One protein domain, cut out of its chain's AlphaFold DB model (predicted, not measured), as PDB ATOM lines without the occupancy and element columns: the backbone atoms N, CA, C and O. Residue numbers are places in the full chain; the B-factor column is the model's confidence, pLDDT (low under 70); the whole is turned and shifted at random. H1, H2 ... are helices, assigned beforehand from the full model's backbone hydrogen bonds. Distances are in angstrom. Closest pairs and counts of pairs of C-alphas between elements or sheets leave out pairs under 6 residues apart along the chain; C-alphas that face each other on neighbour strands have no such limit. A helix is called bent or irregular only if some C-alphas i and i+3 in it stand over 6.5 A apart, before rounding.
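AT A GLANCE: This is residues 128 to 198 of the 198 residues of an uncharacterized protein of Cinara cedri (UniProt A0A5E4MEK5). A small compact head carries one long helical arm: H1, H2 and the first arm of the bent helix H4, H4a, make three sides of a frame, H3 sits between H2 and H4a, and residues 179 to 198 stick out far beyond them. The printed part has 71 residues with four named helices, H1, H2, H3 and H4 in chain order, and no named strand; the class is all helix. The whole is extended, with a radius of gyration of the C-alphas of 17.4 A, and spans 57 by 24 by 15 A, the arm making the length.

HOW THE PARTS SIT: H1, residues 128 to 139, and H2, residues 141 to 149, only just touch, with 3 pairs of C-alphas within 8 A, only at the corner by their tight link; the closest C-alphas are those of Leu 137 and Leu 143, 6.7 A apart, and the lines are about perpendicular at 86 degrees. H3, residues 152 to 158, is close to but not clearly touching H2, the closest C-alphas, of Phe 147 and Phe 155, being 5.9 A apart. H4, residues 164 to 196, was assigned as one helix by its hydrogen bonds but is bent, C-alphas 173 and 176 being 6.8 A apart; its arms H4a, residues 164 to 173, and H4b, residues 176 to 196, stand at a shallow tilt of 34.5 degrees, only just short of steep. H3 and H4a form a helical hairpin, opposite ways at a shallow tilt of 26 degrees, with closest C-alphas Trp 156 and Ser 167 at 5.2 A. H1 touches H4a with residues 129 to 134 alone, closest at the C-alphas of Ile 130 and Leu 166, 5.3 A, about perpendicular at 89 degrees. H4b touches no helix. Every O i to N i+4 pair is within hydrogen-bond range in H1, H2, H3, H4a and H4b.

IN THESE COORDINATES: H1 begins at C-alpha 128, (-15.090, 5.878, -32.918), and measures 16.8 A; H2 measures 12.5 A, H3 10.1 A and H4a 14.2 A. H4b measures 30.2 A and ends at C-alpha 196, (-49.893, 47.045, -24.262).

THE WHOLE: The C-alphas farthest apart are those of Leu 128 and Leu 198, 57.6 A. The printed part has no cut, and the three links are tight. Mean pLDDT of the printed part is 82.4; residues 197 to 198 are under 70.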
ATOM      1  N   LEU A 128     -14.696   7.289 -32.765       74.44
ATOM      2  CA  LEU A 128     -15.090   5.878 -32.918       74.44
ATOM      3  C   LEU A 128     -16.164   5.451 -31.904       74.44
ATOM      4  O   LEU A 128     -17.105   4.743 -32.254       74.44
ATOM      5  N   LYS A 129     -16.086   5.962 -30.672       77.38
ATOM      6  CA  LYS A 129     -17.026   5.621 -29.604       77.38
ATOM      7  C   LYS A 129     -18.430   6.192 -29.819       77.38
ATOM      8  O   LYS A 129     -19.416   5.531 -29.522       77.38
ATOM      9  N   ILE A 130     -18.528   7.393 -30.386       81.31
ATOM     10  CA  ILE A 130     -19.813   8.012 -30.743       81.31
ATOM     11  C   ILE A 130     -20.434   7.263 -31.923       81.31
ATOM     12  O   ILE A 130     -21.641   7.034 -31.934       81.31
ATOM     13  N   SER A 131     -19.623   6.857 -32.906       80.19
ATOM     14  CA  SER A 131     -20.129   6.078 -34.041       80.19
ATOM     15  C   SER A 131     -20.644   4.699 -33.628       80.19
ATOM     16  O   SER A 131     -21.671   4.276 -34.146       80.19
ATOM     17  N   GLU A 132     -19.984   4.027 -32.679       84.00
ATOM     18  CA  GLU A 132     -20.447   2.751 -32.117       84.00
ATOM     19  C   GLU A 132     -21.778   2.924 -31.368       84.00
ATOM     20  O   GLU A 132     -22.757   2.262 -31.709       84.00
ATOM     21  N   GLU A 133     -21.859   3.895 -30.447       89.56
ATOM     22  CA  GLU A 133     -23.098   4.217 -29.718       89.56
ATOM     23  C   GLU A 133     -24.258   4.574 -30.669       89.56
ATOM     24  O   GLU A 133     -25.405   4.193 -30.434       89.56
ATOM     25  N   LEU A 134     -23.972   5.279 -31.769       86.38
ATOM     26  CA  LEU A 134     -24.974   5.649 -32.768       86.38
ATOM     27  C   LEU A 134     -25.469   4.441 -33.573       86.38
ATOM     28  O   LEU A 134     -26.666   4.356 -33.860       86.38
ATOM     29  N   ILE A 135     -24.577   3.517 -33.943       87.06
ATOM     30  CA  ILE A 135     -24.947   2.283 -34.648       87.06
ATOM     31  C   ILE A 135     -25.879   1.446 -33.770       87.06
ATOM     32  O   ILE A 135     -26.954   1.055 -34.239       87.06
ATOM     33  N   ASP A 136     -25.517   1.244 -32.503       88.50
ATOM     34  CA  ASP A 136     -26.309   0.463 -31.551       88.50
ATOM     35  C   ASP A 136     -27.688   1.096 -31.316       88.50
ATOM     36  O   ASP A 136     -28.713   0.430 -31.478       88.50
ATOM     37  N   LEU A 137     -27.737   2.409 -31.056       89.00
ATOM     38  CA  LEU A 137     -28.992   3.135 -30.857       89.00
ATOM     39  C   LEU A 137     -29.885   3.116 -32.105       89.00
ATOM     40  O   LEU A 137     -31.101   2.967 -31.994       89.00
ATOM     41  N   SER A 138     -29.303   3.258 -33.301       84.75
ATOM     42  CA  SER A 138     -30.060   3.244 -34.561       84.75
ATOM     43  C   SER A 138     -30.641   1.870 -34.910       84.75
ATOM     44  O   SER A 138     -31.603   1.791 -35.679       84.75
ATOM     45  N   SER A 139     -30.069   0.809 -34.336       89.56
ATOM     46  CA  SER A 139     -30.502  -0.575 -34.522       89.56
ATOM     47  C   SER A 139     -31.602  -0.992 -33.534       89.56
ATOM     48  O   SER A 139     -32.226  -2.036 -33.725       89.56
ATOM     49  N   ASP A 140     -31.868  -0.188 -32.498       90.62
ATOM     50  CA  ASP A 140     -32.910  -0.439 -31.501       90.62
ATOM     51  C   ASP A 140     -34.233   0.249 -31.889       90.62
ATOM     52  O   ASP A 140     -34.412   1.468 -31.799       90.62
ATOM     53  N   GLU A 141     -35.205  -0.568 -32.296       90.31
ATOM     54  CA  GLU A 141     -36.521  -0.095 -32.734       90.31
ATOM     55  C   GLU A 141     -37.323   0.576 -31.601       90.31
ATOM     56  O   GLU A 141     -38.062   1.531 -31.843       90.31
ATOM     57  N   ASN A 142     -37.153   0.145 -30.346       91.38
ATOM     58  CA  ASN A 142     -37.847   0.759 -29.211       91.38
ATOM     59  C   ASN A 142     -37.302   2.159 -28.925       91.38
ATOM     60  O   ASN A 142     -38.063   3.070 -28.595       91.38
ATOM     61  N   LEU A 143     -35.984   2.349 -29.023       89.62
ATOM     62  CA  LEU A 143     -35.365   3.669 -28.900       89.62
ATOM     63  C   LEU A 143     -35.778   4.589 -30.047       89.62
ATOM     64  O   LEU A 143     -36.087   5.756 -29.807       89.62
ATOM     65  N   ARG A 144     -35.884   4.057 -31.266       85.56
ATOM     66  CA  ARG A 144     -36.375   4.804 -32.428       85.56
ATOM     67  C   ARG A 144     -37.807   5.307 -32.239       85.56
ATOM     68  O   ARG A 144     -38.078   6.476 -32.511       85.56
ATOM     69  N   ILE A 145     -38.707   4.456 -31.747       88.00
ATOM     70  CA  ILE A 145     -40.089   4.846 -31.429       88.00
ATOM     71  C   ILE A 145     -40.093   5.905 -30.318       88.00
ATOM     72  O   ILE A 145     -40.697   6.964 -30.478       88.00
ATOM     73  N   ARG A 146     -39.330   5.690 -29.236       88.00
ATOM     74  CA  ARG A 146     -39.216   6.666 -28.138       88.00
ATOM     75  C   ARG A 146     -38.679   8.022 -28.596       88.00
ATOM     76  O   ARG A 146     -39.115   9.035 -28.058       88.00
ATOM     77  N   PHE A 147     -37.767   8.070 -29.566       87.56
ATOM     78  CA  PHE A 147     -37.280   9.329 -30.136       87.56
ATOM     79  C   PHE A 147     -38.378  10.091 -30.888       87.56
ATOM     80  O   PHE A 147     -38.420  11.315 -30.833       87.56
ATOM     81  N   GLN A 148     -39.281   9.384 -31.572       85.62
ATOM     82  CA  GLN A 148     -40.388  10.002 -32.308       85.62
ATOM     83  C   GLN A 148     -41.513  10.496 -31.389       85.62
ATOM     84  O   GLN A 148     -42.197  11.460 -31.726       85.62
ATOM     85  N   GLU A 149     -41.713   9.838 -30.248       89.19
ATOM     86  CA  GLU A 149     -42.780  10.165 -29.295       89.19
ATOM     87  C   GLU A 149     -42.390  11.252 -28.282       89.19
ATOM     88  O   GLU A 149     -43.266  11.923 -27.735       89.19
ATOM     89  N   ASN A 150     -41.093  11.440 -28.023       82.69
ATOM     90  CA  ASN A 150     -40.594  12.391 -27.032       82.69
ATOM     91  C   ASN A 150     -40.025  13.663 -27.666       82.69
ATOM     92  O   ASN A 150     -39.588  13.687 -28.815       82.69
ATOM     93  N   ALA A 151     -39.982  14.736 -26.873       84.44
ATOM     94  CA  ALA A 151     -39.198  15.907 -27.232       84.44
ATOM     95  C   ALA A 151     -37.708  15.531 -27.327       84.44
ATOM     96  O   ALA A 151     -37.207  14.679 -26.590       84.44
ATOM     97  N   CYS A 152     -36.996  16.151 -28.267       83.62
ATOM     98  CA  CYS A 152     -35.622  15.769 -28.594       83.62
ATOM     99  C   CYS A 152     -34.703  15.858 -27.361       83.62
ATOM    100  O   CYS A 152     -33.960  14.930 -27.059       83.62
ATOM    101  N   ASP A 153     -34.811  16.935 -26.587       81.94
ATOM    102  CA  ASP A 153     -34.069  17.145 -25.345       81.94
ATOM    103  C   ASP A 153     -34.393  16.093 -24.272       81.94
ATOM    104  O   ASP A 153     -33.478  15.543 -23.655       81.94
ATOM    105  N   THR A 154     -35.672  15.758 -24.078       85.38
ATOM    106  CA  THR A 154     -36.079  14.771 -23.068       85.38
ATOM    107  C   THR A 154     -35.621  13.364 -23.434       85.38
ATOM    108  O   THR A 154     -35.179  12.620 -22.554       85.38
ATOM    109  N   PHE A 155     -35.637  13.020 -24.724       92.75
ATOM    110  CA  PHE A 155     -35.092  11.761 -25.217       92.75
ATOM    111  C   PHE A 155     -33.601  11.634 -24.887       92.75
ATOM    112  O   PHE A 155     -33.220  10.699 -24.183       92.75
ATOM    113  N   TRP A 156     -32.768  12.591 -25.314       91.88
ATOM    114  CA  TRP A 156     -31.314  12.507 -25.122       91.88
ATOM    115  C   TRP A 156     -30.899  12.526 -23.647       91.88
ATOM    116  O   TRP A 156     -29.898  11.903 -23.284       91.88
ATOM    117  N   ILE A 157     -31.681  13.184 -22.782       89.31
ATOM    118  CA  ILE A 157     -31.506  13.122 -21.325       89.31
ATOM    119  C   ILE A 157     -31.825  11.721 -20.791       89.31
ATOM    120  O   ILE A 157     -31.080  11.216 -19.951       89.31
ATOM    121  N   SER A 158     -32.899  11.085 -21.272       91.00
ATOM    122  CA  SER A 158     -33.349   9.780 -20.766       91.00
ATOM    123  C   SER A 158     -32.344   8.654 -21.019       91.00
ATOM    124  O   SER A 158     -32.188   7.777 -20.174       91.00
ATOM    125  N   ILE A 159     -31.612   8.721 -22.131       91.88
ATOM    126  CA  ILE A 159     -30.644   7.693 -22.538       91.88
ATOM    127  C   ILE A 159     -29.195   8.037 -22.173       91.88
ATOM    128  O   ILE A 159     -28.276   7.294 -22.500       91.88
ATOM    129  N   LYS A 160     -28.973   9.138 -21.445       91.38
ATOM    130  CA  LYS A 160     -27.638   9.649 -21.096       91.38
ATOM    131  C   LYS A 160     -26.768   8.665 -20.310       91.38
ATOM    132  O   LYS A 160     -25.550   8.788 -20.332       91.38
ATOM    133  N   PHE A 161     -27.369   7.728 -19.583       89.44
ATOM    134  CA  PHE A 161     -26.619   6.696 -18.861       89.44
ATOM    135  C   PHE A 161     -26.257   5.495 -19.745       89.44
ATOM    136  O   PHE A 161     -25.253   4.844 -19.476       89.44
ATOM    137  N   GLU A 162     -27.055   5.219 -20.779       91.19
ATOM    138  CA  GLU A 162     -26.858   4.107 -21.717       91.19
ATOM    139  C   GLU A 162     -25.901   4.499 -22.856       91.19
ATOM    140  O   GLU A 162     -25.035   3.710 -23.217       91.19
ATOM    141  N   TYR A 163     -25.999   5.740 -23.349       91.06
ATOM    142  CA  TYR A 163     -25.200   6.283 -24.458       91.06
ATOM    143  C   TYR A 163     -24.569   7.630 -24.060       91.06
ATOM    144  O   TYR A 163     -25.000   8.694 -24.515       91.06
ATOM    145  N   PRO A 164     -23.615   7.634 -23.111       87.88
ATOM    146  CA  PRO A 164     -23.154   8.853 -22.453       87.88
ATOM    147  C   PRO A 164     -22.428   9.828 -23.379       87.88
ATOM    148  O   PRO A 164     -22.614  11.038 -23.221       87.88
ATOM    149  N   GLU A 165     -21.626   9.348 -24.332       86.62
ATOM    150  CA  GLU A 165     -20.882  10.229 -25.236       86.62
ATOM    151  C   GLU A 165     -21.805  10.801 -26.314       86.62
ATOM    152  O   GLU A 165     -21.799  12.013 -26.558       86.62
ATOM    153  N   LEU A 166     -22.674   9.960 -26.880       87.12
ATOM    154  CA  LEU A 166     -23.656  10.367 -27.876       87.12
ATOM    155  C   LEU A 166     -24.687  11.339 -27.287       87.12
ATOM    156  O   LEU A 166     -24.928  12.402 -27.860       87.12
ATOM    157  N   SER A 167     -25.239  11.050 -26.104       89.19
ATOM    158  CA  SER A 167     -26.146  11.969 -25.407       89.19
ATOM    159  C   SER A 167     -25.471  13.278 -25.036       89.19
ATOM    160  O   SER A 167     -26.089  14.336 -25.139       89.19
ATOM    161  N   LYS A 168     -24.208  13.247 -24.597       85.56
ATOM    162  CA  LYS A 168     -23.457  14.467 -24.285       85.56
ATOM    163  C   LYS A 168     -23.288  15.340 -25.528       85.56
ATOM    164  O   LYS A 168     -23.522  16.546 -25.439       85.56
ATOM    165  N   GLN A 169     -22.943  14.753 -26.674       83.75
ATOM    166  CA  GLN A 169     -22.823  15.485 -27.936       83.75
ATOM    167  C   GLN A 169     -24.180  16.016 -28.414       83.75
ATOM    168  O   GLN A 169     -24.293  17.198 -28.732       83.75
ATOM    169  N   ALA A 170     -25.225  15.188 -28.399       85.25
ATOM    170  CA  ALA A 170     -26.564  15.598 -28.808       85.25
ATOM    171  C   ALA A 170     -27.107  16.740 -27.937       85.25
ATOM    172  O   ALA A 170     -27.591  17.743 -28.461       85.25
ATOM    173  N   ILE A 171     -26.958  16.650 -26.611       83.19
ATOM    174  CA  ILE A 171     -27.347  17.729 -25.693       83.19
ATOM    175  C   ILE A 171     -26.521  18.983 -25.968       83.19
ATOM    176  O   ILE A 171     -27.101  20.060 -26.037       83.19
ATOM    177  N   SER A 172     -25.206  18.865 -26.184       79.25
ATOM    178  CA  SER A 172     -24.363  20.009 -26.558       79.25
ATOM    179  C   SER A 172     -24.894  20.718 -27.805       79.25
ATOM    180  O   SER A 172     -24.862  21.943 -27.862       79.25
ATOM    181  N   ILE A 173     -25.408  19.968 -28.791       78.25
ATOM    182  CA  ILE A 173     -25.948  20.533 -30.041       78.25
ATOM    183  C   ILE A 173     -27.286  21.219 -29.776       78.25
ATOM    184  O   ILE A 173     -27.558  22.276 -30.335       78.25
ATOM    185  N   LEU A 174     -28.122  20.635 -28.918       79.38
ATOM    186  CA  LEU A 174     -29.479  21.111 -28.645       79.38
ATOM    187  C   LEU A 174     -29.527  22.300 -27.674       79.38
ATOM    188  O   LEU A 174     -30.441  23.124 -27.754       79.38
ATOM    189  N   LEU A 175     -28.550  22.416 -26.771       74.81
ATOM    190  CA  LEU A 175     -28.534  23.408 -25.692       74.81
ATOM    191  C   LEU A 175     -28.586  24.868 -26.193       74.81
ATOM    192  O   LEU A 175     -29.377  25.639 -25.640       74.81
ATOM    193  N   PRO A 176     -27.851  25.264 -27.257       73.81
ATOM    194  CA  PRO A 176     -27.961  26.601 -27.845       73.81
ATOM    195  C   PRO A 176     -29.345  26.912 -28.432       73.81
ATOM    196  O   PRO A 176     -29.782  28.063 -28.395       73.81
ATOM    197  N   PHE A 177     -30.057  25.912 -28.965       73.94
ATOM    198  CA  PHE A 177     -31.397  26.108 -29.529       73.94
ATOM    199  C   PHE A 177     -32.443  26.292 -28.432       73.94
ATOM    200  O   PHE A 177     -33.256  27.212 -28.515       73.94
ATOM    201  N   ALA A 178     -32.392  25.469 -27.380       70.94
ATOM    202  CA  ALA A 178     -33.298  25.587 -26.241       70.94
ATOM    203  C   ALA A 178     -33.127  26.937 -25.521       70.94
ATOM    204  O   ALA A 178     -34.115  27.612 -25.229       70.94
ATOM    205  N   SER A 179     -31.883  27.376 -25.291       71.81
ATOM    206  CA  SER A 179     -31.607  28.665 -24.645       71.81
ATOM    207  C   SER A 179     -32.017  29.855 -25.518       71.81
ATOM    208  O   SER A 179     -32.678  30.767 -25.023       71.81
ATOM    209  N   THR A 180     -31.723  29.819 -26.824       75.69
ATOM    210  CA  THR A 180     -32.147  30.863 -27.772       75.69
ATOM    211  C   THR A 180     -33.670  30.972 -27.831       75.69
ATOM    212  O   THR A 180     -34.204  32.065 -27.664       75.69
ATOM    213  N   TYR A 181     -34.377  29.852 -28.007       72.88
ATOM    214  CA  TYR A 181     -35.838  29.833 -28.098       72.88
ATOM    215  C   TYR A 181     -36.506  30.388 -26.834       72.88
ATOM    216  O   TYR A 181     -37.438  31.193 -26.919       72.88
ATOM    217  N   LEU A 182     -36.015  30.008 -25.649       73.12
ATOM    218  CA  LEU A 182     -36.525  30.532 -24.381       73.12
ATOM    219  C   LEU A 182     -36.266  32.036 -24.242       73.12
ATOM    220  O   LEU A 182     -37.172  32.775 -23.848       73.12
ATOM    221  N   CYS A 183     -35.072  32.511 -24.612       72.38
ATOM    222  CA  CYS A 183     -34.755  33.937 -24.615       72.38
ATOM    223  C   CYS A 183     -35.653  34.720 -25.585       72.38
ATOM    224  O   CYS A 183     -36.239  35.729 -25.198       72.38
ATOM    225  N   GLU A 184     -35.811  34.256 -26.823       77.50
ATOM    226  CA  GLU A 184     -36.640  34.910 -27.841       77.50
ATOM    227  C   GLU A 184     -38.121  34.936 -27.457       77.50
ATOM    228  O   GLU A 184     -38.791  35.960 -27.636       77.50
ATOM    229  N   THR A 185     -38.626  33.850 -26.867       76.69
ATOM    230  CA  THR A 185     -39.999  33.778 -26.355       76.69
ATOM    231  C   THR A 185     -40.194  34.792 -25.229       76.69
ATOM    232  O   THR A 185     -41.130  35.590 -25.281       76.69
ATOM    233  N   ALA A 186     -39.274  34.847 -24.261       77.25
ATOM    234  CA  ALA A 186     -39.326  35.810 -23.164       77.25
ATOM    235  C   ALA A 186     -39.272  37.265 -23.666       77.25
ATOM    236  O   ALA A 186     -40.098  38.088 -23.264       77.25
ATOM    237  N   PHE A 187     -38.362  37.592 -24.591       83.06
ATOM    238  CA  PHE A 187     -38.284  38.929 -25.192       83.06
ATOM    239  C   PHE A 187     -39.541  39.290 -25.986       83.06
ATOM    240  O   PHE A 187     -40.010  40.429 -25.910       83.06
ATOM    241  N   SER A 188     -40.126  38.331 -26.706       84.44
ATOM    242  CA  SER A 188     -41.384  38.529 -27.432       84.44
ATOM    243  C   SER A 188     -42.536  38.830 -26.472       84.44
ATOM    244  O   SER A 188     -43.279  39.789 -26.690       84.44
ATOM    245  N   THR A 189     -42.644  38.097 -25.359       80.56
ATOM    246  CA  THR A 189     -43.628  38.370 -24.299       80.56
ATOM    247  C   THR A 189     -43.419  39.750 -23.673       80.56
ATOM    248  O   THR A 189     -44.379  40.507 -23.525       80.56
ATOM    249  N   LEU A 190     -42.176  40.132 -23.367       82.31
ATOM    250  CA  LEU A 190     -41.858  41.456 -22.821       82.31
ATOM    251  C   LEU A 190     -42.195  42.587 -23.801       82.31
ATOM    252  O   LEU A 190     -42.722  43.618 -23.387       82.31
ATOM    253  N   LYS A 191     -41.949  42.394 -25.102       78.50
ATOM    254  CA  LYS A 191     -42.322  43.354 -26.153       78.50
ATOM    255  C   LYS A 191     -43.837  43.539 -26.230       78.50
ATOM    256  O   LYS A 191     -44.304  44.668 -26.358       78.50
ATOM    257  N   ILE A 192     -44.600  42.452 -26.110       81.06
ATOM    258  CA  ILE A 192     -46.068  42.495 -26.066       81.06
ATOM    259  C   ILE A 192     -46.549  43.269 -24.834       81.06
ATOM    260  O   ILE A 192     -47.408  44.136 -24.968       81.06
ATOM    261  N   ILE A 193     -45.986  43.003 -23.651       82.06
ATOM    262  CA  ILE A 193     -46.341  43.717 -22.414       82.06
ATOM    263  C   ILE A 193     -46.017  45.208 -22.556       82.06
ATOM    264  O   ILE A 193     -46.879  46.050 -22.324       82.06
ATOM    265  N   LYS A 194     -44.813  45.552 -23.022       75.94
ATOM    266  CA  LYS A 194     -44.396  46.946 -23.205       75.94
ATOM    267  C   LYS A 194     -45.308  47.716 -24.167       75.94
ATOM    268  O   LYS A 194     -45.637  48.856 -23.878       75.94
ATOM    269  N   ASN A 195     -45.743  47.098 -25.264       72.50
ATOM    270  CA  ASN A 195     -46.629  47.735 -26.247       72.50
ATOM    271  C   ASN A 195     -48.110  47.782 -25.825       72.50
ATOM    272  O   ASN A 195     -48.908  48.401 -26.518       72.50
ATOM    273  N   LYS A 196     -48.503  47.087 -24.749       72.25
ATOM    274  CA  LYS A 196     -49.893  47.045 -24.262       72.25
ATOM    275  C   LYS A 196     -50.152  48.018 -23.105       72.25
ATOM    276  O   LYS A 196     -51.309  48.306 -22.811       72.25
ATOM    277  N   TYR A 197     -49.095  48.493 -22.445       59.41
ATOM    278  CA  TYR A 197     -49.160  49.372 -21.270       59.41
ATOM    279  C   TYR A 197     -48.429  50.720 -21.465       59.41
ATOM    280  O   TYR A 197     -48.226  51.445 -20.491       59.41
ATOM    281  N   LEU A 198     -48.056  51.049 -22.705       49.22
ATOM    282  CA  LEU A 198     -47.639  52.374 -23.186       49.22
ATOM    283  C   LEU A 198     -48.562  52.775 -24.336       49.22
ATOM    284  O   LEU A 198     -48.876  53.979 -24.427       49.22
TER     285      LEU A 198